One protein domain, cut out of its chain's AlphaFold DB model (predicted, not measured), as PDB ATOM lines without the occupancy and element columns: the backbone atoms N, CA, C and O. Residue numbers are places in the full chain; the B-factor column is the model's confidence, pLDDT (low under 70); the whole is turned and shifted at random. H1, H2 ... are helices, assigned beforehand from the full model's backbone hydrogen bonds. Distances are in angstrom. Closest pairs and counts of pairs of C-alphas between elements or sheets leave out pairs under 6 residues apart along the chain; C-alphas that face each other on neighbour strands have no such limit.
ATOM      1  N   GLU A 413     127.895 225.596  86.477       82.25
ATOM      2  CA  GLU A 413     128.417 224.718  87.533       82.25
ATOM      3  C   GLU A 413     128.746 225.489  88.816       82.25
ATOM      4  O   GLU A 413     128.383 225.063  89.916       82.25
ATOM      5  N   THR A 414     129.410 226.645  88.709       82.88
ATOM      6  CA  THR A 414     129.720 227.477  89.885       82.88
ATOM      7  C   THR A 414     128.462 228.064  90.511       82.88
ATOM      8  O   THR A 414     128.346 228.036  91.733       82.88
ATOM      9  N   ARG A 415     127.484 228.514  89.718       84.62
ATOM     10  CA  ARG A 415     126.164 228.936  90.217       84.62
ATOM     11  C   ARG A 415     125.441 227.798  90.928       84.62
ATOM     12  O   ARG A 415     124.970 228.015  92.038       84.62
ATOM     13  N   ALA A 416     125.405 226.601  90.343       83.50
ATOM     14  CA  ALA A 416     124.805 225.416  90.956       83.50
ATOM     15  C   ALA A 416     125.501 225.044  92.271       83.50
ATOM     16  O   ALA A 416     124.837 224.756  93.262       83.50
ATOM     17  N   THR A 417     126.832 225.129  92.312       82.31
ATOM     18  CA  THR A 417     127.638 224.881  93.517       82.31
ATOM     19  C   THR A 417     127.365 225.923  94.598       82.31
ATOM     20  O   THR A 417     127.152 225.573  95.754       82.31
ATOM     21  N   VAL A 418     127.319 227.209  94.246       83.62
ATOM     22  CA  VAL A 418     126.993 228.281  95.197       83.62
ATOM     23  C   VAL A 418     125.559 228.131  95.703       83.62
ATOM     24  O   VAL A 418     125.344 228.173  96.909       83.62
ATOM     25  N   ALA A 419     124.592 227.888  94.819       83.25
ATOM     26  CA  ALA A 419     123.194 227.669  95.175       83.25
ATOM     27  C   ALA A 419     123.028 226.463  96.112       83.25
ATOM     28  O   ALA A 419     122.418 226.586  97.173       83.25
ATOM     29  N   ALA A 420     123.648 225.328  95.774       83.38
ATOM     30  CA  ALA A 420     123.667 224.145  96.623       83.38
ATOM     31  C   ALA A 420     124.294 224.456  97.986       83.38
ATOM     32  O   ALA A 420     123.707 224.130  99.013       83.38
ATOM     33  N   LYS A 421     125.437 225.155  98.021       83.19
ATOM     34  CA  LYS A 421     126.115 225.511  99.273       83.19
ATOM     35  C   LYS A 421     125.280 226.443 100.148       83.19
ATOM     36  O   LYS A 421     125.196 226.202 101.347       83.19
ATOM     37  N   ILE A 422     124.645 227.459  99.565       82.25
ATOM     38  CA  ILE A 422     123.754 228.391 100.270       82.25
ATOM     39  C   ILE A 422     122.594 227.623 100.907       82.25
ATOM     40  O   ILE A 422     122.337 227.789 102.099       82.25
ATOM     41  N   VAL A 423     121.928 226.747 100.144       81.94
ATOM     42  CA  VAL A 423     120.824 225.923 100.658       81.94
ATOM     43  C   VAL A 423     121.311 224.997 101.772       81.94
ATOM     44  O   VAL A 423     120.697 224.937 102.837       81.94
ATOM     45  N   THR A 424     122.437 224.307 101.575       79.69
ATOM     46  CA  THR A 424     122.992 223.396 102.581       79.69
ATOM     47  C   THR A 424     123.418 224.132 103.855       79.69
ATOM     48  O   THR A 424     123.124 223.649 104.945       79.69
ATOM     49  N   ASP A 425     124.076 225.291 103.760       79.56
ATOM     50  CA  ASP A 425     124.546 226.044 104.931       79.56
ATOM     51  C   ASP A 425     123.397 226.698 105.704       79.56
ATOM     52  O   ASP A 425     123.402 226.636 106.937       79.56
ATOM     53  N   HIS A 426     122.384 227.239 105.015       78.50
ATOM     54  CA  HIS A 426     121.172 227.731 105.676       78.50
ATOM     55  C   HIS A 426     120.456 226.623 106.452       78.50
ATOM     56  O   HIS A 426     120.000 226.850 107.569       78.50
ATOM     57  N   LEU A 427     120.397 225.412 105.897       75.44
ATOM     58  CA  LEU A 427     119.744 224.277 106.550       75.44
ATOM     59  C   LEU A 427     120.627 223.583 107.598       75.44
ATOM     60  O   LEU A 427     120.115 222.827 108.419       75.44
ATOM     61  N   ARG A 428     121.940 223.841 107.626       70.75
ATOM     62  CA  ARG A 428     122.898 223.161 108.517       70.75
ATOM     63  C   ARG A 428     122.611 223.363 110.007       70.75
ATOM     64  O   ARG A 428     122.913 222.473 110.795       70.75
ATOM     65  N   ASP A 441     113.054 222.307  95.787       77.12
ATOM     66  CA  ASP A 441     111.822 222.665  95.062       77.12
ATOM     67  C   ASP A 441     111.751 224.166  94.740       77.12
ATOM     68  O   ASP A 441     111.065 224.581  93.812       77.12
ATOM     69  N   VAL A 442     112.519 224.995  95.455       75.06
ATOM     70  CA  VAL A 442     112.654 226.432  95.169       75.06
ATOM     71  C   VAL A 442     113.225 226.680  93.760       75.06
ATOM     72  O   VAL A 442     112.935 227.706  93.152       75.06
ATOM     73  N   PHE A 443     113.985 225.729  93.202       78.94
ATOM     74  CA  PHE A 443     114.498 225.791  91.826       78.94
ATOM     75  C   PHE A 443     113.532 225.189  90.786       78.94
ATOM     76  O   PHE A 443     113.839 225.208  89.598       78.94
ATOM     77  N   ALA A 444     112.373 224.670  91.211       73.88
ATOM     78  CA  ALA A 444     111.331 224.111  90.344       73.88
ATOM     79  C   ALA A 444     110.205 225.110  90.000       73.88
ATOM     80  O   ALA A 444     109.263 224.739  89.304       73.88
ATOM     81  N   ALA A 445     110.272 226.354  90.491       74.62
ATOM     82  CA  ALA A 445     109.310 227.406  90.159       74.62
ATOM     83  C   ALA A 445     109.453 227.879  88.696       74.62
ATOM     84  O   ALA A 445     110.547 227.817  88.134       74.62
ATOM     85  N   ASP A 446     108.359 228.384  88.102       67.00
ATOM     86  CA  ASP A 446     108.307 228.815  86.689       67.00
ATOM     87  C   ASP A 446     109.390 229.854  86.337       67.00
ATOM     88  O   ASP A 446     109.992 229.789  85.263       67.00
ATOM     89  N   ASP A 447     109.725 230.746  87.277       71.69
ATOM     90  CA  ASP A 447     110.914 231.596  87.205       71.69
ATOM     91  C   ASP A 447     112.109 230.882  87.858       71.69
ATOM     92  O   ASP A 447     112.378 231.024  89.055       71.69
ATOM     93  N   LYS A 448     112.846 230.096  87.058       72.69
ATOM     94  CA  LYS A 448     114.038 229.362  87.513       72.69
ATOM     95  C   LYS A 448     115.056 230.323  88.140       72.69
ATOM     96  O   LYS A 448     115.712 231.102  87.441       72.69
ATOM     97  N   ILE A 449     115.255 230.234  89.456       73.56
ATOM     98  CA  ILE A 449     116.259 231.037  90.169       73.56
ATOM     99  C   ILE A 449     117.641 230.740  89.573       73.56
ATOM    100  O   ILE A 449     118.131 229.613  89.611       73.56
ATOM    101  N   TRP A 450     118.258 231.773  88.994       76.31
ATOM    102  CA  TRP A 450     119.555 231.715  88.302       76.31
ATOM    103  C   TRP A 450     119.611 230.776  87.083       76.31
ATOM    104  O   TRP A 450     120.709 230.410  86.660       76.31
ATOM    105  N   ASN A 451     118.459 230.443  86.485       78.06
ATOM    106  CA  ASN A 451     118.321 229.502  85.363       78.06
ATOM    107  C   ASN A 451     118.892 228.101  85.650       78.06
ATOM    108  O   ASN A 451     119.348 227.419  84.734       78.06
ATOM    109  N   LEU A 452     118.888 227.677  86.914       81.50
ATOM    110  CA  LEU A 452     119.372 226.361  87.320       81.50
ATOM    111  C   LEU A 452     118.234 225.345  87.342       81.50
ATOM    112  O   LEU A 452     117.113 225.663  87.732       81.50
ATOM    113  N   GLU A 453     118.539 224.110  86.954       83.44
ATOM    114  CA  GLU A 453     117.615 222.987  87.116       83.44
ATOM    115  C   GLU A 453     117.850 222.274  88.446       83.44
ATOM    116  O   GLU A 453     118.977 222.209  88.944       83.44
ATOM    117  N   VAL A 454     116.781 221.706  89.007       82.00
ATOM    118  CA  VAL A 454     116.809 220.998  90.296       82.00
ATOM    119  C   VAL A 454     117.911 219.927  90.310       82.00
ATOM    120  O   VAL A 454     118.704 219.863  91.250       82.00
ATOM    121  N   ASP A 455     118.050 219.168  89.222       82.38
ATOM    122  CA  ASP A 455     119.058 218.110  89.084       82.38
ATOM    123  C   ASP A 455     120.501 218.642  89.103       82.38
ATOM    124  O   ASP A 455     121.402 217.994  89.643       82.38
ATOM    125  N   GLN A 456     120.744 219.840  88.560       81.94
ATOM    126  CA  GLN A 456     122.072 220.461  88.562       81.94
ATOM    127  C   GLN A 456     122.491 220.854  89.979       81.94
ATOM    128  O   GLN A 456     123.637 220.627  90.375       81.94
ATOM    129  N   VAL A 457     121.558 221.395  90.766       82.12
ATOM    130  CA  VAL A 457     121.806 221.783  92.159       82.12
ATOM    131  C   VAL A 457     122.004 220.545  93.042       82.12
ATOM    132  O   VAL A 457     122.917 220.527  93.868       82.12
ATOM    133  N   ILE A 458     121.236 219.472  92.825       81.88
ATOM    134  CA  ILE A 458     121.409 218.193  93.536       81.88
ATOM    135  C   ILE A 458     122.778 217.569  93.227       81.88
ATOM    136  O   ILE A 458     123.493 217.124  94.131       81.88
ATOM    137  N   ASN A 459     123.184 217.557  91.955       84.69
ATOM    138  CA  ASN A 459     124.495 217.045  91.560       84.69
ATOM    139  C   ASN A 459     125.634 217.881  92.155       84.69
ATOM    140  O   ASN A 459     126.607 217.316  92.664       84.69
ATOM    141  N   ALA A 460     125.490 219.207  92.173       85.38
ATOM    142  CA  ALA A 460     126.444 220.093  92.821       85.38
ATOM    143  C   ALA A 460     126.508 219.858  94.342       85.38
ATOM    144  O   ALA A 460     127.606 219.800  94.897       85.38
ATOM    145  N   GLU A 461     125.378 219.612  95.018       83.94
ATOM    146  CA  GLU A 461     125.367 219.223  96.436       83.94
ATOM    147  C   GLU A 461     126.144 217.918  96.662       83.94
ATOM    148  O   GLU A 461     126.944 217.823  97.592       83.94
ATOM    149  N   ASN A 462     125.974 216.916  95.795       83.88
ATOM    150  CA  ASN A 462     126.720 215.659  95.889       83.88
ATOM    151  C   ASN A 462     128.234 215.866  95.726       83.88
ATOM    152  O   ASN A 462     129.026 215.219  96.421       83.88
ATOM    153  N   ILE A 463     128.652 216.771  94.837       82.75
ATOM    154  CA  ILE A 463     130.061 217.147  94.664       82.75
ATOM    155  C   ILE A 463     130.574 217.873  95.909       82.75
ATOM    156  O   ILE A 463     131.628 217.498  96.428       82.75
ATOM    157  N   ILE A 464     129.821 218.842  96.437       83.44
ATOM    158  CA  ILE A 464     130.159 219.556  97.674       83.44
ATOM    159  C   ILE A 464     130.280 218.575  98.831       83.44
ATOM    160  O   ILE A 464     131.277 218.612  99.533       83.44
ATOM    161  N   ARG A 465     129.347 217.636  99.005       82.56
ATOM    162  CA  ARG A 465     129.422 216.617 100.064       82.56
ATOM    163  C   ARG A 465     130.648 215.724  99.929       82.56
ATOM    164  O   ARG A 465     131.275 215.409 100.937       82.56
ATOM    165  N   LYS A 466     131.016 215.327  98.705       83.25
ATOM    166  CA  LYS A 466     132.254 214.569  98.441       83.25
ATOM    167  C   LYS A 466     133.506 215.405  98.716       83.25
ATOM    168  O   LYS A 466     134.498 214.869  99.204       83.25
ATOM    169  N   LEU A 467     133.484 216.697  98.398       80.94
ATOM    170  CA  LEU A 467     134.576 217.619  98.701       80.94
ATOM    171  C   LEU A 467     134.676 217.879 100.200       80.94
ATOM    172  O   LEU A 467     135.769 217.790 100.728       80.94
ATOM    173  N   GLU A 468     133.571 218.122 100.896       80.00
ATOM    174  CA  GLU A 468     133.518 218.308 102.345       80.00
ATOM    175  C   GLU A 468     133.915 217.039 103.095       80.00
ATOM    176  O   GLU A 468     134.601 217.134 104.108       80.00
ATOM    177  N   SER A 469     133.536 215.850 102.617       79.62
ATOM    178  CA  SER A 469     133.983 214.592 103.219       79.62
ATOM    179  C   SER A 469     135.484 214.393 103.029       79.62
ATOM    180  O   SER A 469     136.175 214.108 104.006       79.62
ATOM    181  N   LYS A 470     136.015 214.655 101.824       80.06
ATOM    182  CA  LYS A 470     137.465 214.689 101.583       80.06
ATOM    183  C   LYS A 470     138.147 215.733 102.465       80.06
ATOM    184  O   LYS A 470     139.097 215.403 103.162       80.06
ATOM    185  N   LEU A 471     137.627 216.955 102.530       77.25
ATOM    186  CA  LEU A 471     138.177 218.026 103.356       77.25
ATOM    187  C   LEU A 471     138.184 217.620 104.833       77.25
ATOM    188  O   LEU A 471     139.195 217.792 105.489       77.25
ATOM    189  N   ARG A 472     137.120 216.993 105.347       71.25
ATOM    190  CA  ARG A 472     137.076 216.457 106.721       71.25
ATOM    191  C   ARG A 472     138.088 215.338 106.965       71.25
ATOM    192  O   ARG A 472     138.532 215.193 108.098       71.25
ATOM    193  N   THR A 473     138.444 214.556 105.943       73.38
ATOM    194  CA  THR A 473     139.500 213.532 106.051       73.38
ATOM    195  C   THR A 473     140.916 214.092 105.901       73.38
ATOM    196  O   THR A 473     141.848 213.496 106.425       73.38
ATOM    197  N   THR A 474     141.099 215.211 105.193       67.94
ATOM    198  CA  THR A 474     142.425 215.760 104.855       67.94
ATOM    199  C   THR A 474     142.798 217.002 105.678       67.94
ATOM    200  O   THR A 474     143.981 217.295 105.817       67.94
ATOM    201  N   CYS A 475     141.833 217.733 106.251       59.81
ATOM    202  CA  CYS A 475     142.095 218.870 107.134       59.81
ATOM    203  C   CYS A 475     142.313 218.403 108.587       59.81
ATOM    204  O   CYS A 475     141.378 217.890 109.203       59.81
ATOM    205  N   PRO A 476     143.497 218.657 109.175       57.44
ATOM    206  CA  PRO A 476     143.837 218.273 110.549       57.44
ATOM    207  C   PRO A 476     143.118 219.091 111.640       57.44
ATOM    208  O   PRO A 476     143.281 218.796 112.815       57.44
ATOM    209  N   ILE A 477     142.289 220.080 111.277       56.34
ATOM    210  CA  ILE A 477     141.594 221.004 112.199       56.34
ATOM    211  C   ILE A 477     140.118 220.601 112.371       56.34
ATOM    212  O   ILE A 477     139.198 221.421 112.321       56.34
ATOM    213  N   ASN A 478     139.847 219.302 112.495       56.34
ATOM    214  CA  ASN A 478     138.504 218.844 112.825       56.34
ATOM    215  C   ASN A 478     138.326 218.972 114.338       56.34
ATOM    216  O   ASN A 478     138.759 218.101 115.088       56.34
TER     217      ASN A 478
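Overview. This is residues 413 to 428 and 441 to 478 of the 502 residues of an uncharacterized protein of Tritrichomonas foetus (UniProt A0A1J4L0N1). One long helix, H3, makes the longest axis; H1 is set crosswise on its first half, and short H2 sits by its first residue, Val 454. Residues 466 to 478, of which 466 to 474 belong to H3, stick out freely; the whole is a loose rod spanning 44 by 19 by 14 A, with a radius of gyration of the C-alphas of 12.7 A. The printed part has 54 residues with three named helices, in the order H1, H2, H3, and no named strand: all helix.

Along the chain. Find C-alpha 454 at (116.809, 220.998, 90.296), where H3, residues 454 to 474, begins; it runs 29.9 A to C-alpha 474 at (142.425, 215.760, 104.855). H1, residues 413 to 428, starts at (128.417, 224.718, 87.533) and is 21.8 A long. H2 is residues 441 to 444.

Arrangement. Look at residues 456 to 464 of H3, which alone touch H1; the closest C-alphas, of Ala 416 and Val 457, are 4.9 A apart. Their lines stand at 71 degrees, only just about perpendicular. H2 only just touches H3, at residue 454 alone, with 3 pairs of C-alphas within 8 A; the closest, of Phe 443 and Val 454, are 5.5 A apart. H1 and H2 are apart. In H1 and H3 every O i to N i+4 pair is within hydrogen-bond range; H2 is too short for one.

Size, cuts and confidence. Residues 429 to 440 are not printed, and C-alphas 428 and 441 are 17.4 A apart across this cut. The link from H2 to H3 is short, 9 residues. Look for pLDDT under 70 at residue 446 and residues 474 to 478.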